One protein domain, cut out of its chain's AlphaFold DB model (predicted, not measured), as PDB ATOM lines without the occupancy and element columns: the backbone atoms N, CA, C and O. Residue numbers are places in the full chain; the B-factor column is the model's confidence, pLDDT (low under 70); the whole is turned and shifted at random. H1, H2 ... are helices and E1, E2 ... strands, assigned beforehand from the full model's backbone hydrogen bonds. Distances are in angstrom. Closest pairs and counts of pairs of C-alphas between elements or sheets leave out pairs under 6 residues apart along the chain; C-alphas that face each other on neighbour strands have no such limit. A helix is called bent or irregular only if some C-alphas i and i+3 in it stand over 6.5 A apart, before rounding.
ATOM      1  N   VAL A  24     -14.029 -29.476  -1.406       95.31
ATOM      2  CA  VAL A  24     -15.421 -29.225  -1.779       95.31
ATOM      3  C   VAL A  24     -16.120 -28.569  -0.603       95.31
ATOM      4  O   VAL A  24     -16.255 -29.175   0.455       95.31
ATOM      5  N   ASN A  25     -16.558 -27.324  -0.791       93.31
ATOM      6  CA  ASN A  25     -17.222 -26.530   0.248       93.31
ATOM      7  C   ASN A  25     -18.755 -26.655   0.225       93.31
ATOM      8  O   ASN A  25     -19.425 -26.171   1.135       93.31
ATOM      9  N   SER A  26     -19.316 -27.257  -0.823       93.06
ATOM     10  CA  SER A  26     -20.751 -27.483  -0.974       93.06
ATOM     11  C   SER A  26     -21.182 -28.816  -0.361       93.06
ATOM     12  O   SER A  26     -20.390 -29.739  -0.178       93.06
ATOM     13  N   VAL A  27     -22.473 -28.910  -0.043       96.12
ATOM     14  CA  VAL A  27     -23.125 -30.165   0.347       96.12
ATOM     15  C   VAL A  27     -23.689 -30.814  -0.911       96.12
ATOM     16  O   VAL A  27     -24.377 -30.142  -1.681       96.12
ATOM     17  N   ALA A  28     -23.458 -32.115  -1.099       97.25
ATOM     18  CA  ALA A  28     -24.202 -32.888  -2.093       97.25
ATOM     19  C   ALA A  28     -25.392 -33.599  -1.446       97.25
ATOM     20  O   ALA A  28     -25.315 -34.044  -0.299       97.25
ATOM     21  N   ARG A  29     -26.497 -33.733  -2.183       97.94
ATOM     22  CA  ARG A  29     -27.729 -34.367  -1.686       97.94
ATOM     23  C   ARG A  29     -28.054 -35.607  -2.501       97.94
ATOM     24  O   ARG A  29     -28.141 -35.539  -3.721       97.94
ATOM     25  N   ILE A  30     -28.274 -36.729  -1.827       98.31
ATOM     26  CA  ILE A  30     -28.716 -37.987  -2.430       98.31
ATOM     27  C   ILE A  30     -30.172 -38.207  -2.027       98.31
ATOM     28  O   ILE A  30     -30.458 -38.400  -0.849       98.31
ATOM     29  N   ALA A  31     -31.083 -38.176  -2.990       97.75
ATOM     30  CA  ALA A  31     -32.504 -38.431  -2.810       97.75
ATOM     31  C   ALA A  31     -32.848 -39.846  -3.295       97.75
ATOM     32  O   ALA A  31     -32.780 -40.129  -4.490       97.75
ATOM     33  N   LEU A  32     -33.231 -40.730  -2.376       96.88
ATOM     34  CA  LEU A  32     -33.730 -42.069  -2.679       96.88
ATOM     35  C   LEU A  32     -35.261 -42.050  -2.741       96.88
ATOM     36  O   LEU A  32     -35.919 -41.727  -1.747       96.88
ATOM     37  N   TYR A  33     -35.811 -42.406  -3.900       93.88
ATOM     38  CA  TYR A  33     -37.250 -42.483  -4.134       93.88
ATOM     39  C   TYR A  33     -37.730 -43.930  -4.036       93.88
ATOM     40  O   TYR A  33     -37.359 -44.771  -4.853       93.88
ATOM     41  N   ASP A  34     -38.601 -44.206  -3.064       86.06
ATOM     42  CA  ASP A  34     -39.319 -45.485  -2.990       86.06
ATOM     43  C   ASP A  34     -40.451 -45.536  -4.035       86.06
ATOM     44  O   ASP A  34     -40.715 -46.570  -4.644       86.06
ATOM     45  N   ASN A  35     -41.121 -44.400  -4.241       82.88
ATOM     46  CA  ASN A  35     -42.064 -44.127  -5.321       82.88
ATOM     47  C   ASN A  35     -42.134 -42.605  -5.552       82.88
ATOM     48  O   ASN A  35     -41.679 -41.827  -4.713       82.88
ATOM     49  N   LEU A  36     -42.710 -42.178  -6.677       84.50
ATOM     50  CA  LEU A  36     -42.748 -40.764  -7.080       84.50
ATOM     51  C   LEU A  36     -43.836 -39.931  -6.379       84.50
ATOM     52  O   LEU A  36     -43.869 -38.715  -6.543       84.50
ATOM     53  N   LEU A  37     -44.715 -40.569  -5.605       84.19
ATOM     54  CA  LEU A  37     -45.805 -39.910  -4.879       84.19
ATOM     55  C   LEU A  37     -45.421 -39.568  -3.428       84.19
ATOM     56  O   LEU A  37     -46.078 -38.747  -2.789       84.19
ATOM     57  N   SER A  38     -44.363 -40.186  -2.904       85.94
ATOM     58  CA  SER A  38     -43.846 -39.964  -1.554       85.94
ATOM     59  C   SER A  38     -42.637 -39.029  -1.555       85.94
ATOM     60  O   SER A  38     -41.855 -38.985  -2.502       85.94
ATOM     61  N   ALA A  39     -42.436 -38.321  -0.439       91.94
ATOM     62  CA  ALA A  39     -41.212 -37.555  -0.228       91.94
ATOM     63  C   ALA A  39     -39.983 -38.490  -0.218       91.94
ATOM     64  O   ALA A  39     -40.028 -39.538   0.437       91.94
ATOM     65  N   PRO A  40     -38.883 -38.128  -0.906       95.31
ATOM     66  CA  PRO A  40     -37.693 -38.960  -0.957       95.31
ATOM     67  C   PRO A  40     -36.956 -38.968   0.379       95.31
ATOM     68  O   PRO A  40     -36.988 -38.008   1.156       95.31
ATOM     69  N   ARG A  41     -36.202 -40.038   0.616       95.31
ATOM     70  CA  ARG A  41     -35.240 -40.098   1.717       95.31
ATOM     71  C   ARG A  41     -33.969 -39.383   1.281       95.31
ATOM     72  O   ARG A  41     -33.343 -39.795   0.309       95.31
ATOM     73  N   VAL A  42     -33.601 -38.319   1.989       97.31
ATOM     74  CA  VAL A  42     -32.439 -37.495   1.640       97.31
ATOM     75  C   VAL A  42     -31.261 -37.816   2.553       97.31
ATOM     76  O   VAL A  42     -31.390 -37.786   3.776       97.31
ATOM     77  N   THR A  43     -30.112 -38.099   1.945       97.75
ATOM     78  CA  THR A  43     -28.812 -38.234   2.609       97.75
ATOM     79  C   THR A  43     -27.894 -37.122   2.121       97.75
ATOM     80  O   THR A  43     -27.783 -36.901   0.917       97.75
ATOM     81  N   GLU A  44     -27.224 -36.427   3.034       98.06
ATOM     82  CA  GLU A  44     -26.288 -35.353   2.696       98.06
ATOM     83  C   GLU A  44     -24.836 -35.828   2.777       98.06
ATOM     84  O   GLU A  44     -24.439 -36.486   3.740       98.06
ATOM     85  N   ILE A  45     -24.034 -35.446   1.784       97.94
ATOM     86  CA  ILE A  45     -22.578 -35.587   1.797       97.94
ATOM     87  C   ILE A  45     -21.990 -34.240   2.195       97.94
ATOM     88  O   ILE A  45     -22.168 -33.241   1.499       97.94
ATOM     89  N   GLN A  46     -21.324 -34.228   3.345       97.50
ATOM     90  CA  GLN A  46     -20.758 -33.020   3.931       97.50
ATOM     91  C   GLN A  46     -19.494 -32.562   3.182       97.50
ATOM     92  O   GLN A  46     -18.817 -33.400   2.578       97.50
ATOM     93  N   PRO A  47     -19.155 -31.260   3.257       97.38
ATOM     94  CA  PRO A  47     -17.903 -30.714   2.743       97.38
ATOM     95  C   PRO A  47     -16.684 -31.526   3.193       97.38
ATOM     96  O   PRO A  47     -16.573 -31.904   4.363       97.38
ATOM     97  N   ALA A  48     -15.783 -31.807   2.256       97.12
ATOM     98  CA  ALA A  48     -14.617 -32.659   2.471       97.12
ATOM     99  C   ALA A  48     -13.529 -32.381   1.415       97.12
ATOM    100  O   ALA A  48     -13.813 -31.776   0.375       97.12
ATOM    101  N   PRO A  49     -12.279 -32.840   1.630       97.25
ATOM    102  CA  PRO A  49     -11.263 -32.847   0.581       97.25
ATOM    103  C   PRO A  49     -11.787 -33.536  -0.683       97.25
ATOM    104  O   PRO A  49     -12.438 -34.574  -0.592       97.25
ATOM    105  N   THR A  50     -11.494 -32.996  -1.865       95.38
ATOM    106  CA  THR A  50     -12.186 -33.380  -3.113       95.38
ATOM    107  C   THR A  50     -12.166 -34.873  -3.416       95.38
ATOM    108  O   THR A  50     -13.197 -35.446  -3.766       95.38
ATOM    109  N   GLY A  51     -11.024 -35.537  -3.220       94.12
ATOM    110  CA  GLY A  51     -10.934 -36.987  -3.401       94.12
ATOM    111  C   GLY A  51     -11.823 -37.770  -2.426       94.12
ATOM    112  O   GLY A  51     -12.488 -38.720  -2.832       94.12
ATOM    113  N   GLU A  52     -11.878 -37.352  -1.158       96.19
ATOM    114  CA  GLU A  52     -12.739 -37.960  -0.133       96.19
ATOM    115  C   GLU A  52     -14.219 -37.668  -0.393       96.19
ATOM    116  O   GLU A  52     -15.062 -38.540  -0.194       96.19
ATOM    117  N   PHE A  53     -14.538 -36.467  -0.881       97.38
ATOM    118  CA  PHE A  53     -15.896 -36.068  -1.228       97.38
ATOM    119  C   PHE A  53     -16.464 -36.932  -2.360       97.38
ATOM    120  O   PHE A  53     -17.539 -37.512  -2.212       97.38
ATOM    121  N   ILE A  54     -15.718 -37.075  -3.464       95.94
ATOM    122  CA  ILE A  54     -16.097 -37.928  -4.601       95.94
ATOM    123  C   ILE A  54     -16.258 -39.383  -4.143       95.94
ATOM    124  O   ILE A  54     -17.244 -40.036  -4.483       95.94
ATOM    125  N   GLU A  55     -15.308 -39.889  -3.348       96.12
ATOM    126  CA  GLU A  55     -15.348 -41.254  -2.815       96.12
ATOM    127  C   GLU A  55     -16.586 -41.490  -1.943       96.12
ATOM    128  O   GLU A  55     -17.293 -42.487  -2.113       96.12
ATOM    129  N   SER A  56     -16.865 -40.562  -1.025       97.62
ATOM    130  CA  SER A  56     -18.010 -40.618  -0.120       97.62
ATOM    131  C   SER A  56     -19.324 -40.565  -0.895       97.62
ATOM    132  O   SER A  56     -20.205 -41.394  -0.659       97.62
ATOM    133  N   LEU A  57     -19.441 -39.658  -1.869       98.00
ATOM    134  CA  LEU A  57     -20.614 -39.539  -2.731       98.00
ATOM    135  C   LEU A  57     -20.858 -40.830  -3.520       98.00
ATOM    136  O   LEU A  57     -21.928 -41.425  -3.393       98.00
ATOM    137  N   ALA A  58     -19.859 -41.314  -4.263       97.56
ATOM    138  CA  ALA A  58     -19.986 -42.526  -5.071       97.56
ATOM    139  C   ALA A  58     -20.316 -43.758  -4.213       97.56
ATOM    140  O   ALA A  58     -21.171 -44.567  -4.578       97.56
ATOM    141  N   THR A  59     -19.687 -43.880  -3.039       98.19
ATOM    142  CA  THR A  59     -19.941 -44.977  -2.094       98.19
ATOM    143  C   THR A  59     -21.372 -44.944  -1.566       98.19
ATOM    144  O   THR A  59     -22.053 -45.970  -1.593       98.19
ATOM    145  N   ASN A  60     -21.857 -43.780  -1.125       98.44
ATOM    146  CA  ASN A  60     -23.214 -43.644  -0.595       98.44
ATOM    147  C   ASN A  60     -24.280 -43.860  -1.673       98.44
ATOM    148  O   ASN A  60     -25.303 -44.487  -1.394       98.44
ATOM    149  N   VAL A  61     -24.053 -43.378  -2.899       98.25
ATOM    150  CA  VAL A  61     -24.963 -43.608  -4.031       98.25
ATOM    151  C   VAL A  61     -25.012 -45.094  -4.382       98.25
ATOM    152  O   VAL A  61     -26.099 -45.657  -4.493       98.25
ATOM    153  N   TYR A  62     -23.856 -45.756  -4.487       98.06
ATOM    154  CA  TYR A  62     -23.784 -47.189  -4.779       98.06
ATOM    155  C   TYR A  62     -24.465 -48.037  -3.702       98.06
ATOM    156  O   TYR A  62     -25.277 -48.897  -4.029       98.06
ATOM    157  N   GLN A  63     -24.185 -47.783  -2.422       98.00
ATOM    158  CA  GLN A  63     -24.793 -48.536  -1.322       98.00
ATOM    159  C   GLN A  63     -26.317 -48.382  -1.300       98.00
ATOM    160  O   GLN A  63     -27.020 -49.375  -1.126       98.00
ATOM    161  N   GLN A  64     -26.830 -47.167  -1.510       97.88
ATOM    162  CA  GLN A  64     -28.272 -46.916  -1.543       97.88
ATOM    163  C   GLN A  64     -28.938 -47.527  -2.783       97.88
ATOM    164  O   GLN A  64     -29.986 -48.153  -2.651       97.88
ATOM    165  N   SER A  65     -28.316 -47.416  -3.960       96.31
ATOM    166  CA  SER A  65     -28.796 -48.057  -5.192       96.31
ATOM    167  C   SER A  65     -28.838 -49.582  -5.041       96.31
ATOM    168  O   SER A  65     -29.880 -50.186  -5.283       96.31
ATOM    169  N   GLN A  66     -27.764 -50.208  -4.549       95.81
ATOM    170  CA  GLN A  66     -27.711 -51.654  -4.305       95.81
ATOM    171  C   GLN A  66     -28.739 -52.109  -3.267       95.81
ATOM    172  O   GLN A  66     -29.434 -53.098  -3.482       95.81
ATOM    173  N   ALA A  67     -28.871 -51.382  -2.154       95.62
ATOM    174  CA  ALA A  67     -29.856 -51.700  -1.121       95.62
ATOM    175  C   ALA A  67     -31.302 -51.606  -1.637       95.62
ATOM    176  O   ALA A  67     -32.168 -52.328  -1.147       95.62
ATOM    177  N   ALA A  68     -31.555 -50.749  -2.631       92.19
ATOM    178  CA  ALA A  68     -32.846 -50.636  -3.299       92.19
ATOM    179  C   ALA A  68     -33.100 -51.739  -4.346       92.19
ATOM    180  O   ALA A  68     -34.250 -51.921  -4.736       92.19
ATOM    181  N   GLY A  69     -32.071 -52.498  -4.756       90.94
ATOM    182  CA  GLY A  69     -32.157 -53.558  -5.771       90.94
ATOM    183  C   GLY A  69     -31.448 -53.250  -7.097       90.94
ATOM    184  O   GLY A  69     -31.552 -54.035  -8.039       90.94
ATOM    185  N   GLY A  70     -30.722 -52.134  -7.177       92.00
ATOM    186  CA  GLY A  70     -30.033 -51.684  -8.379       92.00
ATOM    187  C   GLY A  70     -28.896 -52.606  -8.810       92.00
ATOM    188  O   GLY A  70     -28.270 -53.288  -8.000       92.00
ATOM    189  N   THR A  71     -28.583 -52.600 -10.105       90.75
ATOM    190  CA  THR A  71     -27.513 -53.425 -10.701       90.75
ATOM    191  C   THR A  71     -26.353 -52.609 -11.268       90.75
ATOM    192  O   THR A  71     -25.383 -53.188 -11.758       90.75
ATOM    193  N   ILE A  72     -26.421 -51.275 -11.193       91.94
ATOM    194  CA  ILE A  72     -25.381 -50.387 -11.721       91.94
ATOM    195  C   ILE A  72     -24.086 -50.565 -10.898       91.94
ATOM    196  O   ILE A  72     -24.115 -50.418  -9.671       91.94
ATOM    197  N   PRO A  73     -22.935 -50.858 -11.534       92.25
ATOM    198  CA  PRO A  73     -21.674 -51.044 -10.832       92.25
ATOM    199  C   PRO A  73     -21.152 -49.761 -10.199       92.25
ATOM    200  O   PRO A  73     -21.294 -48.667 -10.747       92.25
ATOM    201  N   TYR A  74     -20.397 -49.931  -9.115       93.81
ATOM    202  CA  TYR A  74     -19.688 -48.840  -8.455       93.81
ATOM    203  C   TYR A  74     -18.805 -48.034  -9.422       93.81
ATOM    204  O   TYR A  74     -18.823 -46.810  -9.365       93.81
ATOM    205  N   THR A  75     -18.081 -48.689 -10.340       91.50
ATOM    206  CA  THR A  75     -17.228 -47.991 -11.320       91.50
ATOM    207  C   THR A  75     -18.031 -46.994 -12.147       91.50
ATOM    208  O   THR A  75     -17.619 -45.852 -12.273       91.50
ATOM    209  N   VAL A  76     -19.211 -47.379 -12.638       92.88
ATOM    210  CA  VAL A  76     -20.068 -46.492 -13.437       92.88
ATOM    211  C   VAL A  76     -20.536 -45.290 -12.614       92.88
ATOM    212  O   VAL A  76     -20.438 -44.153 -13.065       92.88
ATOM    213  N   ILE A  77     -20.995 -45.535 -11.386       95.12
ATOM    214  CA  ILE A  77     -21.446 -44.479 -10.468       95.12
ATOM    215  C   ILE A  77     -20.305 -43.516 -10.143       95.12
ATOM    216  O   ILE A  77     -20.514 -42.304 -10.107       95.12
ATOM    217  N   ARG A  78     -19.097 -44.042  -9.924       94.62
ATOM    218  CA  ARG A  78     -17.910 -43.241  -9.638       94.62
ATOM    219  C   ARG A  78     -17.537 -42.346 -10.816       94.62
ATOM    220  O   ARG A  78     -17.373 -41.154 -10.599       94.62
ATOM    221  N   GLU A  79     -17.461 -42.890 -12.031       92.31
ATOM    222  CA  GLU A  79     -17.127 -42.117 -13.238       92.31
ATOM    223  C   GLU A  79     -18.106 -40.950 -13.447       92.31
ATOM    224  O   GLU A  79     -17.699 -39.832 -13.747       92.31
ATOM    225  N   VAL A  80     -19.407 -41.171 -13.221       92.69
ATOM    226  CA  VAL A  80     -20.397 -40.087 -13.327       92.69
ATOM    227  C   VAL A  80     -20.297 -39.103 -12.155       92.69
ATOM    228  O   VAL A  80     -20.471 -37.904 -12.354       92.69
ATOM    229  N   SER A  81     -19.961 -39.572 -10.949       94.69
ATOM    230  CA  SER A  81     -19.747 -38.706  -9.778       94.69
ATOM    231  C   SER A  81     -18.510 -37.811  -9.929       94.69
ATOM    232  O   SER A  81     -18.521 -36.670  -9.474       94.69
ATOM    233  N   GLU A  82     -17.451 -38.297 -10.584       92.56
ATOM    234  CA  GLU A  82     -16.242 -37.517 -10.879       92.56
ATOM    235  C   GLU A  82     -16.555 -36.303 -11.774       92.56
ATOM    236  O   GLU A  82     -15.926 -35.257 -11.619       92.56
ATOM    237  N   ASN A  83     -17.598 -36.371 -12.613       89.62
ATOM    238  CA  ASN A  83     -17.995 -35.261 -13.486       89.62
ATOM    239  C   ASN A  83     -18.435 -33.998 -12.726       89.62
ATOM    240  O   ASN A  83     -18.346 -32.902 -13.282       89.62
ATOM    241  N   PHE A  84     -18.845 -34.107 -11.455       92.56
ATOM    242  CA  PHE A  84     -19.196 -32.934 -10.647       92.56
ATOM    243  C   PHE A  84     -18.028 -31.963 -10.454       92.56
ATOM    244  O   PHE A  84     -18.265 -30.781 -10.192       92.56
ATOM    245  N   ILE A  85     -16.781 -32.413 -10.639       90.88
ATOM    246  CA  ILE A  85     -15.621 -31.521 -10.585       90.88
ATOM    247  C   ILE A  85     -15.692 -30.434 -11.665       90.88
ATOM    248  O   ILE A  85     -15.349 -29.285 -11.395       90.88
ATOM    249  N   HIS A  86     -16.221 -30.752 -12.853       86.50
ATOM    250  CA  HIS A  86     -16.407 -29.789 -13.944       86.50
ATOM    251  C   HIS A  86     -17.475 -28.742 -13.612       86.50
ATOM    252  O   HIS A  86     -17.419 -27.613 -14.093       86.50
ATOM    253  N   ALA A  87     -18.423 -29.105 -12.749       88.81
ATOM    254  CA  ALA A  87     -19.442 -28.211 -12.224       88.81
ATOM    255  C   ALA A  87     -19.000 -27.454 -10.963       88.81
ATOM    256  O   ALA A  87     -19.795 -26.704 -10.392       88.81
ATOM    257  N   ARG A  88     -17.752 -27.653 -10.505       90.69
ATOM    258  CA  ARG A  88     -17.244 -27.142  -9.219       90.69
ATOM    259  C   ARG A  88     -18.107 -27.585  -8.034       90.69
ATOM    260  O   ARG A  88     -18.211 -26.876  -7.037       90.69
ATOM    261  N   PHE A  89     -18.759 -28.743  -8.165       92.00
ATOM    262  CA  PHE A  89     -19.700 -29.297  -7.190       92.00
ATOM    263  C   PHE A  89     -20.855 -28.345  -6.816       92.00
ATOM    264  O   PHE A  89     -21.410 -28.443  -5.718       92.00
ATOM    265  N   GLN A  90     -21.231 -27.420  -7.706       89.88
ATOM    266  CA  GLN A  90     -22.335 -26.486  -7.476       89.88
ATOM    267  C   GLN A  90     -23.679 -27.226  -7.484       89.88
ATOM    268  O   GLN A  90     -24.063 -27.808  -8.497       89.88
ATOM    269  N   GLU A  91     -24.375 -27.204  -6.341       90.44
ATOM    270  CA  GLU A  91     -25.679 -27.857  -6.115       90.44
ATOM    271  C   GLU A  91     -25.747 -29.322  -6.589       90.44
ATOM    272  O   GLU A  91     -26.750 -29.775  -7.145       90.44
ATOM    273  N   ALA A  92     -24.675 -30.086  -6.347       94.31
ATOM    274  CA  ALA A  92     -24.597 -31.494  -6.724       94.31
ATOM    275  C   ALA A  92     -25.727 -32.316  -6.072       94.31
ATOM    276  O   ALA A  92     -25.778 -32.516  -4.856       94.31
ATOM    277  N   THR A  93     -26.635 -32.821  -6.900       96.19
ATOM    278  CA  THR A  93     -27.815 -33.575  -6.477       96.19
ATOM    279  C   THR A  93     -27.868 -34.907  -7.209       96.19
ATOM    280  O   THR A  93     -27.757 -34.963  -8.430       96.19
ATOM    281  N   VAL A  94     -28.075 -35.995  -6.476       98.00
ATOM    282  CA  VAL A  94     -28.217 -37.342  -7.031       98.00
ATOM    283  C   VAL A  94     -29.588 -37.888  -6.667       98.00
ATOM    284  O   VAL A  94     -29.955 -37.914  -5.500       98.00
ATOM    285  N   SER A  95     -30.370 -38.321  -7.650       97.81
ATOM    286  CA  SER A  95     -31.651 -39.001  -7.442       97.81
ATOM    287  C   SER A  95     -31.502 -40.483  -7.771       97.81
ATOM    288  O   SER A  95     -31.026 -40.814  -8.852       97.81
ATOM    289  N   ILE A  96     -31.914 -41.363  -6.864       97.19
ATOM    290  CA  ILE A  96     -31.953 -42.815  -7.062       97.19
ATOM    291  C   ILE A  96     -33.420 -43.211  -7.217       97.19
ATOM    292  O   ILE A  96     -34.221 -42.976  -6.310       97.19
ATOM    293  N   LEU A  97     -33.760 -43.781  -8.370       94.38
ATOM    294  CA  LEU A  97     -35.115 -44.143  -8.777       94.38
ATOM    295  C   LEU A  97     -35.175 -45.619  -9.194       94.38
ATOM    296  O   LEU A  97     -34.151 -46.306  -9.235       94.38
ATOM    297  N   ASP A  98     -36.379 -46.102  -9.498       90.94
ATOM    298  CA  ASP A  98     -36.636 -47.419 -10.094       90.94
ATOM    299  C   ASP A  98     -35.924 -48.562  -9.365       90.94
ATOM    300  O   ASP A  98     -35.197 -49.359  -9.959       90.94
ATOM    301  N   HIS A  99     -36.079 -48.603  -8.039       91.12
ATOM    302  CA  HIS A  99     -35.436 -49.614  -7.191       91.12
ATOM    303  C   HIS A  99     -33.907 -49.632  -7.347       91.12
ATOM    304  O   HIS A  99     -33.270 -50.679  -7.342       91.12
ATOM    305  N   GLY A 100     -33.304 -48.455  -7.528       91.38
ATOM    306  CA  GLY A 100     -31.865 -48.303  -7.710       91.38
ATOM    307  C   GLY A 100     -31.363 -48.593  -9.122       91.38
ATOM    308  O   GLY A 100     -30.152 -48.521  -9.333       91.38
ATOM    309  N   CYS A 101     -32.246 -48.911 -10.074       92.25
ATOM    310  CA  CYS A 101     -31.870 -49.168 -11.464       92.25
ATOM    311  C   CYS A 101     -31.692 -47.893 -12.287       92.25
ATOM    312  O   CYS A 101     -30.981 -47.952 -13.284       92.25
ATOM    313  N   THR A 102     -32.249 -46.761 -11.848       94.12
ATOM    314  CA  THR A 102     -32.020 -45.450 -12.462       94.12
ATOM    315  C   THR A 102     -31.355 -44.514 -11.463       94.12
ATOM    316  O   THR A 102     -31.801 -44.379 -10.322       94.12
ATOM    317  N   ILE A 103     -30.292 -43.832 -11.887       96.81
ATOM    318  CA  ILE A 103     -29.606 -42.817 -11.091       96.81
ATOM    319  C   ILE A 103     -29.433 -41.563 -11.943       96.81
ATOM    320  O   ILE A 103     -28.882 -41.611 -13.041       96.81
ATOM    321  N   ARG A 104     -29.895 -40.429 -11.423       96.44
ATOM    322  CA  ARG A 104     -29.805 -39.121 -12.073       96.44
ATOM    323  C   ARG A 104     -28.881 -38.209 -11.284       96.44
ATOM    324  O   ARG A 104     -29.156 -37.925 -10.123       96.44
ATOM    325  N   PHE A 105     -27.825 -37.734 -11.922       96.50
ATOM    326  CA  PHE A 105     -26.835 -36.811 -11.379       96.50
ATOM    327  C   PHE A 105     -27.099 -35.431 -11.970       96.50
ATOM    328  O   PHE A 105     -27.110 -35.291 -13.187       96.50
ATOM    329  N   ALA A 106     -27.349 -34.430 -11.136       94.62
ATOM    330  CA  ALA A 106     -27.678 -33.076 -11.559       94.62
ATOM    331  C   ALA A 106     -26.786 -32.056 -10.850       94.62
ATOM    332  O   ALA A 106     -26.542 -32.173  -9.648       94.62
ATOM    333  N   ASP A 107     -26.332 -31.049 -11.587       93.56
ATOM    334  CA  ASP A 107     -25.524 -29.939 -11.084       93.56
ATOM    335  C   ASP A 107     -26.038 -28.589 -11.595       93.56
ATOM    336  O   ASP A 107     -26.825 -28.534 -12.539       93.56
ATOM    337  N   GLN A 108     -25.590 -27.502 -10.969       88.56
ATOM    338  CA  GLN A 108     -25.818 -26.121 -11.417       88.56
ATOM    339  C   GLN A 108     -24.503 -25.462 -11.865       88.56
ATOM    340  O   GLN A 108     -24.233 -24.299 -11.577       88.56
ATOM    341  N   GLY A 109     -23.628 -26.237 -12.510       84.00
ATOM    342  CA  GLY A 109     -22.363 -25.761 -13.057       84.00
ATOM    343  C   GLY A 109     -22.514 -25.019 -14.395       84.00
ATOM    344  O   GLY A 109     -23.617 -24.696 -14.824       84.00
ATOM    345  N   PRO A 110     -21.407 -24.780 -15.120       78.00
ATOM    346  CA  PRO A 110     -21.438 -24.123 -16.432       78.00
ATOM    347  C   PRO A 110     -22.115 -24.964 -17.535       78.00
ATOM    348  O   PRO A 110     -22.373 -24.448 -18.620       78.00
ATOM    349  N   GLY A 111     -22.416 -26.241 -17.268       74.06
ATOM    350  CA  GLY A 111     -23.015 -27.172 -18.226       74.06
ATOM    351  C   GLY A 111     -22.003 -27.829 -19.174       74.06
ATOM    352  O   GLY A 111     -20.849 -27.413 -19.286       74.06
ATOM    353  N   ILE A 112     -22.424 -28.894 -19.866       73.75
ATOM    354  CA  ILE A 112     -21.591 -29.614 -20.843       73.75
ATOM    355  C   ILE A 112     -21.810 -29.013 -22.240       73.75
ATOM    356  O   ILE A 112     -22.783 -29.326 -22.931       73.75
ATOM    357  N   ALA A 113     -20.861 -28.186 -22.690       63.00
ATOM    358  CA  ALA A 113     -20.949 -27.446 -23.957       63.00
ATOM    359  C   ALA A 113     -21.063 -28.335 -25.215       63.00
ATOM    360  O   ALA A 113     -21.653 -27.930 -26.212       63.00
ATOM    361  N   CYS A 114     -20.495 -29.545 -25.203       66.19
ATOM    362  CA  CYS A 114     -20.526 -30.479 -26.337       66.19
ATOM    363  C   CYS A 114     -20.883 -31.897 -25.870       66.19
ATOM    364  O   CYS A 114     -20.015 -32.768 -25.795       66.19
ATOM    365  N   LYS A 115     -22.166 -32.133 -25.575       72.25
ATOM    366  CA  LYS A 115     -22.684 -33.402 -25.025       72.25
ATOM    367  C   LYS A 115     -22.336 -34.627 -25.879       72.25
ATOM    368  O   LYS A 115     -21.890 -35.639 -25.343       72.25
ATOM    369  N   ASP A 116     -22.434 -34.506 -27.203       68.38
ATOM    370  CA  ASP A 116     -22.105 -35.598 -28.134       68.38
ATOM    371  C   ASP A 116     -20.612 -35.941 -28.130       68.38
ATOM    372  O   ASP A 116     -20.229 -37.106 -28.246       68.38
ATOM    373  N   ARG A 117     -19.750 -34.929 -27.961       67.56
ATOM    374  CA  ARG A 117     -18.293 -35.114 -27.899       67.56
ATOM    375  C   ARG A 117     -17.845 -35.641 -26.543       67.56
ATOM    376  O   ARG A 117     -16.880 -36.391 -26.502       67.56
ATOM    377  N   ALA A 118     -18.565 -35.316 -25.469       72.19
ATOM    378  CA  ALA A 118     -18.294 -35.813 -24.119       72.19
ATOM    379  C   ALA A 118     -18.352 -37.348 -24.019       72.19
ATOM    380  O   ALA A 118     -17.704 -37.937 -23.160       72.19
ATOM    381  N   GLN A 119     -19.086 -38.004 -24.924       73.19
ATOM    382  CA  GLN A 119     -19.170 -39.464 -25.007       73.19
ATOM    383  C   GLN A 119     -18.108 -40.096 -25.925       73.19
ATOM    384  O   GLN A 119     -18.071 -41.322 -26.050       73.19
ATOM    385  N   LEU A 120     -17.280 -39.298 -26.612       72.44
ATOM    386  CA  LEU A 120     -16.245 -39.810 -27.510       72.44
ATOM    387  C   LEU A 120     -14.969 -40.160 -26.729       72.44
ATOM    388  O   LEU A 120     -14.539 -39.376 -25.882       72.44
ATOM    389  N   PRO A 121     -14.317 -41.298 -27.035       69.38
ATOM    390  CA  PRO A 121     -13.047 -41.657 -26.415       69.38
ATOM    391  C   PRO A 121     -11.983 -40.568 -26.582       69.38
ATOM    392  O   PRO A 121     -11.769 -40.066 -27.686       69.38
ATOM    393  N   GLY A 122     -11.287 -40.237 -25.493       68.50
ATOM    394  CA  GLY A 122     -10.158 -39.303 -25.497       68.50
ATOM    395  C   GLY A 122     -10.550 -37.824 -25.487       68.50
ATOM    396  O   GLY A 122      -9.668 -36.972 -25.403       68.50
ATOM    397  N   PHE A 123     -11.844 -37.495 -25.530       74.69
ATOM    398  CA  PHE A 123     -12.297 -36.125 -25.320       74.69
ATOM    399  C   PHE A 123     -12.341 -35.809 -23.824       74.69
ATOM    400  O   PHE A 123     -12.946 -36.535 -23.040       74.69
ATOM    401  N   THR A 124     -11.722 -34.701 -23.423       77.56
ATOM    402  CA  THR A 124     -11.740 -34.240 -22.037       77.56
ATOM    403  C   THR A 124     -11.765 -32.722 -21.943       77.56
ATOM    404  O   THR A 124     -11.080 -32.033 -22.695       77.56
ATOM    405  N   SER A 125     -12.541 -32.212 -20.989       77.25
ATOM    406  CA  SER A 125     -12.545 -30.812 -20.553       77.25
ATOM    407  C   SER A 125     -11.785 -30.605 -19.236       77.25
ATOM    408  O   SER A 125     -11.921 -29.559 -18.612       77.25
ATOM    409  N   ALA A 126     -11.030 -31.603 -18.761       79.38
ATOM    410  CA  ALA A 126     -10.322 -31.510 -17.488       79.38
ATOM    411  C   ALA A 126      -9.031 -30.691 -17.604       79.38
ATOM    412  O   ALA A 126      -8.104 -31.062 -18.332       79.38
ATOM    413  N   ILE A 127      -8.941 -29.628 -16.809       83.12
ATOM    414  CA  ILE A 127      -7.718 -28.841 -16.632       83.12
ATOM    415  C   ILE A 127      -6.750 -29.516 -15.649       83.12
ATOM    416  O   ILE A 127      -7.145 -30.378 -14.862       83.12
ATOM    417  N   GLU A 128      -5.473 -29.123 -15.676       82.56
ATOM    418  CA  GLU A 128      -4.395 -29.743 -14.882       82.56
ATOM    419  C   GLU A 128      -4.714 -29.897 -13.374       82.56
ATOM    420  O   GLU A 128      -4.503 -30.994 -12.849       82.56
ATOM    421  N   PRO A 129      -5.308 -28.901 -12.679       85.50
ATOM    422  CA  PRO A 129      -5.713 -29.050 -11.276       85.50
ATOM    423  C   PRO A 129      -6.735 -30.171 -11.022       85.50
ATOM    424  O   PRO A 129      -6.657 -30.852 -10.001       85.50
ATOM    425  N   MET A 130      -7.673 -30.403 -11.948       87.25
ATOM    426  CA  MET A 130      -8.722 -31.421 -11.796       87.25
ATOM    427  C   MET A 130      -8.152 -32.841 -11.874       87.25
ATOM    428  O   MET A 130      -8.600 -33.729 -11.149       87.25
ATOM    429  N   LYS A 131      -7.131 -33.059 -12.716       86.75
ATOM    430  CA  LYS A 131      -6.544 -34.385 -13.002       86.75
ATOM    431  C   LYS A 131      -5.942 -35.079 -11.778       86.75
ATOM    432  O   LYS A 131      -5.751 -36.288 -11.800       86.75
ATOM    433  N   SER A 132      -5.656 -34.333 -10.711       86.62
ATOM    434  CA  SER A 132      -5.191 -34.900  -9.438       86.62
ATOM    435  C   SER A 132      -6.294 -35.638  -8.667       86.62
ATOM    436  O   SER A 132      -5.988 -36.423  -7.771       86.62
ATOM    437  N   TYR A 133      -7.565 -35.398  -9.007       85.94
ATOM    438  CA  TYR A 133      -8.731 -35.903  -8.274       85.94
ATOM    439  C   TYR A 133      -9.637 -36.822  -9.096       85.94
ATOM    440  O   TYR A 133     -10.421 -37.565  -8.510       85.94
ATOM    441  N   ILE A 134      -9.508 -36.803 -10.423       84.06
ATOM    442  CA  ILE A 134     -10.263 -37.662 -11.344       84.06
ATOM    443  C   ILE A 134      -9.338 -38.656 -12.040       84.06
ATOM    444  O   ILE A 134      -8.168 -38.364 -12.304       84.06
ATOM    445  N   ARG A 135      -9.844 -39.850 -12.342       78.12
ATOM    446  CA  ARG A 135      -9.064 -40.908 -12.997       78.12
ATOM    447  C   ARG A 135      -9.306 -40.904 -14.501       78.12
ATOM    448  O   ARG A 135     -10.323 -40.425 -14.980       78.12
ATOM    449  N   GLY A 136      -8.349 -41.450 -15.259       67.06
ATOM    450  CA  GLY A 136      -8.574 -41.837 -16.659       67.06
ATOM    451  C   GLY A 136      -9.199 -40.738 -17.523       67.06
ATOM    452  O   GLY A 136     -10.174 -40.988 -18.229       67.06
ATOM    453  N   VAL A 137      -8.663 -39.521 -17.428       72.56
ATOM    454  CA  VAL A 137      -9.190 -38.301 -18.048       72.56
ATOM    455  C   VAL A 137      -9.639 -38.549 -19.501       72.56
ATOM    456  O   VAL A 137      -8.836 -38.930 -20.349       72.56
ATOM    457  N   GLY A 138     -10.932 -38.348 -19.781       61.19
ATOM    458  CA  GLY A 138     -11.534 -38.518 -21.114       61.19
ATOM    459  C   GLY A 138     -11.937 -39.947 -21.503       61.19
ATOM    460  O   GLY A 138     -12.235 -40.212 -22.669       61.19
ATOM    461  N   SER A 139     -11.948 -40.876 -20.542       68.56
ATOM    462  CA  SER A 139     -12.441 -42.249 -20.737       68.56
ATOM    463  C   SER A 139     -13.713 -42.589 -19.953       68.56
ATOM    464  O   SER A 139     -14.413 -43.514 -20.353       68.56
ATOM    465  N   GLY A 140     -14.069 -41.817 -18.919       76.69
ATOM    466  CA  GLY A 140     -15.179 -42.137 -18.015       76.69
ATOM    467  C   GLY A 140     -16.532 -42.324 -18.700       76.69
ATOM    468  O   GLY A 140     -17.075 -43.425 -18.709       76.69
ATOM    469  N   LEU A 141     -17.066 -41.284 -19.349       80.75
ATOM    470  CA  LEU A 141     -18.344 -41.380 -20.073       80.75
ATOM    471  C   LEU A 141     -18.341 -42.438 -21.201       80.75
ATOM    472  O   LEU A 141     -19.326 -43.170 -21.305       80.75
ATOM    473  N   PRO A 142     -17.271 -42.593 -22.008       81.12
ATOM    474  CA  PRO A 142     -17.141 -43.722 -22.931       81.12
ATOM    475  C   PRO A 142     -17.236 -45.104 -22.264       81.12
ATOM    476  O   PRO A 142     -17.957 -45.961 -22.770       81.12
ATOM    477  N   ILE A 143     -16.560 -45.323 -21.129       80.94
ATOM    478  CA  ILE A 143     -16.601 -46.593 -20.379       80.94
ATOM    479  C   ILE A 143     -18.008 -46.849 -19.836       80.94
ATOM    480  O   ILE A 143     -18.525 -47.963 -19.930       80.94
ATOM    481  N   VAL A 144     -18.646 -45.814 -19.288       84.88
ATOM    482  CA  VAL A 144     -20.026 -45.884 -18.797       84.88
ATOM    483  C   VAL A 144     -20.975 -46.269 -19.928       84.88
ATOM    484  O   VAL A 144     -21.789 -47.176 -19.764       84.88
ATOM    485  N   LYS A 145     -20.839 -45.625 -21.089       85.00
ATOM    486  CA  LYS A 145     -21.634 -45.932 -22.277       85.00
ATOM    487  C   LYS A 145     -21.420 -47.368 -22.746       85.00
ATOM    488  O   LYS A 145     -22.398 -48.072 -22.944       85.00
ATOM    489  N   GLU A 146     -20.176 -47.828 -22.855       84.06
ATOM    490  CA  GLU A 146     -19.867 -49.205 -23.258       84.06
ATOM    491  C   GLU A 146     -20.477 -50.237 -22.296       84.06
ATOM    492  O   GLU A 146     -21.069 -51.228 -22.730       84.06
ATOM    493  N   TYR A 147     -20.393 -49.986 -20.985       84.06
ATOM    494  CA  TYR A 147     -21.003 -50.856 -19.983       84.06
ATOM    495  C   TYR A 147     -22.534 -50.901 -20.104       84.06
ATOM    496  O   TYR A 147     -23.141 -51.977 -20.063       84.06
ATOM    497  N   LEU A 148     -23.171 -49.737 -20.233       84.00
ATOM    498  CA  LEU A 148     -24.626 -49.641 -20.325       84.00
ATOM    499  C   LEU A 148     -25.130 -50.227 -21.649       84.00
ATOM    500  O   LEU A 148     -26.084 -51.000 -21.635       84.00
ATOM    501  N   ASP A 149     -24.422 -50.007 -22.757       82.25
ATOM    502  CA  ASP A 149     -24.710 -50.636 -24.048       82.25
ATOM    503  C   ASP A 149     -24.671 -52.174 -23.946       82.25
ATOM    504  O   ASP A 149     -25.533 -52.860 -24.504       82.25
ATOM    505  N   PHE A 150     -23.713 -52.729 -23.190       76.81
ATOM    506  CA  PHE A 150     -23.604 -54.174 -22.960       76.81
ATOM    507  C   PHE A 150     -24.724 -54.733 -22.069       76.81
ATOM    508  O   PHE A 150     -25.161 -55.866 -22.262       76.81
ATOM    509  N   THR A 151     -25.197 -53.950 -21.099       74.56
ATOM    510  CA  THR A 151     -26.242 -54.361 -20.142       74.56
ATOM    511  C   THR A 151     -27.655 -53.948 -20.557       74.56
ATOM    512  O   THR A 151     -28.594 -54.102 -19.776       74.56
ATOM    513  N   HIS A 152     -27.826 -53.448 -21.786       78.56
ATOM    514  CA  HIS A 152     -29.083 -52.868 -22.275       78.56
ATOM    515  C   HIS A 152     -29.615 -51.732 -21.382       78.56
ATOM    516  O   HIS A 152     -30.820 -51.505 -21.286       78.56
ATOM    517  N   GLY A 153     -28.707 -51.037 -20.706       85.44
ATOM    518  CA  GLY A 153     -28.961 -49.784 -20.023       85.44
ATOM    519  C   GLY A 153     -28.922 -48.588 -20.973       85.44
ATOM    520  O   GLY A 153     -28.661 -48.718 -22.168       85.44
ATOM    521  N   THR A 154     -29.169 -47.403 -20.429       88.88
ATOM    522  CA  THR A 154     -29.116 -46.136 -21.162       88.88
ATOM    523  C   THR A 154     -28.347 -45.089 -20.371       88.88
ATOM    524  O   THR A 154     -28.345 -45.090 -19.141       88.88
ATOM    525  N   ILE A 155     -27.691 -44.182 -21.094       90.25
ATOM    526  CA  ILE A 155     -27.148 -42.939 -20.554       90.25
ATOM    527  C   ILE A 155     -27.722 -41.765 -21.351       90.25
ATOM    528  O   ILE A 155     -27.602 -41.740 -22.578       90.25
ATOM    529  N   SER A 156     -28.338 -40.801 -20.667       89.56
ATOM    530  CA  SER A 156     -28.729 -39.506 -21.231       89.56
ATOM    531  C   SER A 156     -27.933 -38.384 -20.574       89.56
ATOM    532  O   SER A 156     -27.548 -38.468 -19.407       89.56
ATOM    533  N   ILE A 157     -27.643 -37.347 -21.356       89.12
ATOM    534  CA  ILE A 157     -27.015 -36.116 -20.884       89.12
ATOM    535  C   ILE A 157     -27.890 -34.975 -21.392       89.12
ATOM    536  O   ILE A 157     -28.060 -34.817 -22.600       89.12
ATOM    537  N   GLU A 158     -28.437 -34.199 -20.470       88.12
ATOM    538  CA  GLU A 158     -29.398 -33.125 -20.713       88.12
ATOM    539  C   GLU A 158     -28.914 -31.837 -20.035       88.12
ATOM    540  O   GLU A 158     -28.058 -31.877 -19.148       88.12
ATOM    541  N   ASP A 159     -29.423 -30.685 -20.470       85.31
ATOM    542  CA  ASP A 159     -29.184 -29.424 -19.759       85.31
ATOM    543  C   ASP A 159     -30.080 -29.357 -18.526       85.31
ATOM    544  O   ASP A 159     -31.263 -29.703 -18.587       85.31
ATOM    545  N   ASN A 160     -29.528 -28.901 -17.404       84.19
ATOM    546  CA  ASN A 160     -30.344 -28.660 -16.222       84.19
ATOM    547  C   ASN A 160     -31.156 -27.364 -16.387       84.19
ATOM    548  O   ASN A 160     -30.728 -26.423 -17.059       84.19
ATOM    549  N   LEU A 161     -32.336 -27.301 -15.763       76.69
ATOM    550  CA  LEU A 161     -33.184 -26.111 -15.798       76.69
ATOM    551  C   LEU A 161     -32.437 -24.937 -15.147       76.69
ATOM    552  O   LEU A 161     -32.124 -24.970 -13.955       76.69
ATOM    553  N   GLY A 162     -32.151 -23.905 -15.943       75.00
ATOM    554  CA  GLY A 162     -31.270 -22.802 -15.562       75.00
ATOM    555  C   GLY A 162     -29.873 -22.997 -16.141       75.00
ATOM    556  O   GLY A 162     -29.617 -22.581 -17.271       75.00
ATOM    557  N   THR A 163     -28.977 -23.605 -15.364       82.75
ATOM    558  CA  THR A 163     -27.576 -23.852 -15.738       82.75
ATOM    559  C   THR A 163     -27.127 -25.233 -15.268       82.75
ATOM    560  O   THR A 163     -27.688 -25.767 -14.321       82.75
ATOM    561  N   GLY A 164     -26.100 -25.809 -15.890       88.19
ATOM    562  CA  GLY A 164     -25.541 -27.098 -15.477       88.19
ATOM    563  C   GLY A 164     -26.039 -28.262 -16.319       88.19
ATOM    564  O   GLY A 164     -26.594 -28.074 -17.402       88.19
ATOM    565  N   SER A 165     -25.777 -29.482 -15.860       89.25
ATOM    566  CA  SER A 165     -26.118 -30.699 -16.603       89.25
ATOM    567  C   SER A 165     -26.886 -31.696 -15.752       89.25
ATOM    568  O   SER A 165     -26.800 -31.709 -14.525       89.25
ATOM    569  N   VAL A 166     -27.632 -32.556 -16.435       92.31
ATOM    570  CA  VAL A 166     -28.286 -33.724 -15.861       92.31
ATOM    571  C   VAL A 166     -27.790 -34.952 -16.607       92.31
ATOM    572  O   VAL A 166     -28.013 -35.089 -17.807       92.31
ATOM    573  N   VAL A 167     -27.105 -35.847 -15.905       93.00
ATOM    574  CA  VAL A 167     -26.668 -37.143 -16.425       93.00
ATOM    575  C   VAL A 167     -27.546 -38.223 -15.813       93.00
ATOM    576  O   VAL A 167     -27.494 -38.460 -14.607       93.00
ATOM    577  N   THR A 168     -28.346 -38.893 -16.636       94.38
ATOM    578  CA  THR A 168     -29.186 -40.010 -16.195       94.38
ATOM    579  C   THR A 168     -28.587 -41.310 -16.693       94.38
ATOM    580  O   THR A 168     -28.354 -41.466 -17.888       94.38
ATOM    581  N   ILE A 169     -28.349 -42.249 -15.783       94.31
ATOM    582  CA  ILE A 169     -27.960 -43.621 -16.106       94.31
ATOM    583  C   ILE A 169     -29.059 -44.577 -15.657       94.31
ATOM    584  O   ILE A 169     -29.586 -44.449 -14.554       94.31
ATOM    585  N   SER A 170     -29.392 -45.542 -16.504       92.25
ATOM    586  CA  SER A 170     -30.380 -46.577 -16.215       92.25
ATOM    587  C   SER A 170     -29.845 -47.945 -16.618       92.25
ATOM    588  O   SER A 170     -29.242 -48.087 -17.677       92.25
ATOM    589  N   ALA A 171     -30.063 -48.957 -15.781       87.31
ATOM    590  CA  ALA A 171     -29.792 -50.354 -16.097       87.31
ATOM    591  C   ALA A 171     -31.061 -51.084 -16.568       87.31
ATOM    592  O   ALA A 171     -32.186 -50.724 -16.212       87.31
TER     593      ALA A 171
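What this domain is: This is residues 24 to 171 of the 370 residues of the protein "TrmB family transcriptional regulator" of Senegalimassilia anaerobia (UniProt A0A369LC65). One twisted sheet of six strands makes a wall, and three helices, H1, H2 and H4, stand in a row over one of its faces, with H2 between the other two. This is a two-layer arrangement, helices on one face of a sheet; the short H3 only grazes the sheet near the edge strand E5, and the long unnamed stretch of residues 119 to 139 loops away from the mean of the C-alphas before the chain reaches H4. The printed part has 148 residues, with four named helices and six named strands in the order E1 E2 H1 H2 E3 E4 H3 H4 E5 E6, and its class is mixed, helices and strands. The sheet's order is E2 E1 E3 E4 E6 E5, itself mixed, since E1 and E3 are parallel and the other neighbour pairs antiparallel. The whole is compact, with a radius of gyration of the C-alphas of 14.2 A, and rounded, spanning 41 by 36 by 28 A.

How they stand to each other: In the sheet, E1, residues 28 to 32, and E3, residues 93 to 97, are parallel at 13 degrees, with N 31 and O 94 within hydrogen-bond range at 2.8 A. On the other side of E1, the edge strand E2, residues 41 to 45, forms a hairpin with it, antiparallel at 156 degrees, with N 30 and O 43 at 2.8 A. E3 and E4, residues 102 to 106, form another hairpin, with N 95 and O 104 at 2.8 A. E4 and E6, residues 165 to 170, are antiparallel at 171 degrees, with N 105 and O 167 at 2.8 A. E6 and the edge strand E5, residues 154 to 159, form a hairpin, with N 158 and O 166 at 2.8 A. From edge to edge the strands' lines turn by 73 degrees. H1, residues 50 to 68, is on the sheet at a height of 8.5 A, over E1 and E3, and runs along the strands, at 3 degrees to E1 on the local plane. H2, residues 74 to 85, is on the same face at a height of 9.7 A, over E4, at 5 degrees to it on the local plane. H1 and H2 form a helical hairpin: they touch, H1 with residues 54 to 62 alone, at a steep tilt of 43 degrees, opposite ways, and their closest C-alphas, those of Ala 58 and Arg 78, are 5.1 A apart. H4, residues 140 to 150, is also on the sheet, and its closest C-alphas to E5 are those of Leu 148 and Thr 154, 5.8 A apart. H2, with residues 76 to 80 alone, touches H4, opposite ways at a shallow tilt of 34 degrees, only just short of steep; the closest C-alphas, those of Glu 79 and Gly 140, are 5.2 A apart. H1 and H4 are apart. H3, residues 115 to 118, only grazes the sheet, and it is close to H4 but not clearly touching, with the C-alphas of Ala 118 and Leu 141 6.9 A apart. E4, H3, H4 and E5 make a split strand-helix-strand unit, two strands running the same way with E6 between them, and its crossover is right-handed. In H1 and H4 every O i to N i+4 pair is within hydrogen-bond range, in H2 5 of 8 are, and H3 is too short for such a pair.

Where its parts are: E1 begins at C-alpha 28, (-24.202, -32.888, -2.093). H1 is the longest helix, 26.9 A from C-alpha 50 at (-12.186, -33.380, -3.113) to C-alpha 68. H2 measures 17.9 A and H4 15.5 A; H2 is neither bent nor irregular, but only just: C-alphas 82 and 85 are 6.0 A apart. E5 measures 16.8 A, and E6 measures 16.4 A and ends at C-alpha 170, (-30.380, -46.577, -16.215).

The domain as a whole: The two C-alphas farthest apart, those of Leu 37 and Glu 128, lie 43.8 A from each other. The printed part has no cut, and its one long link is H3 to H4, with 21 residues. The mean pLDDT of the printed part is 88.2; residues 113 to 114, 116 to 117, 121 to 122, 136 and 138 to 139 are under 70.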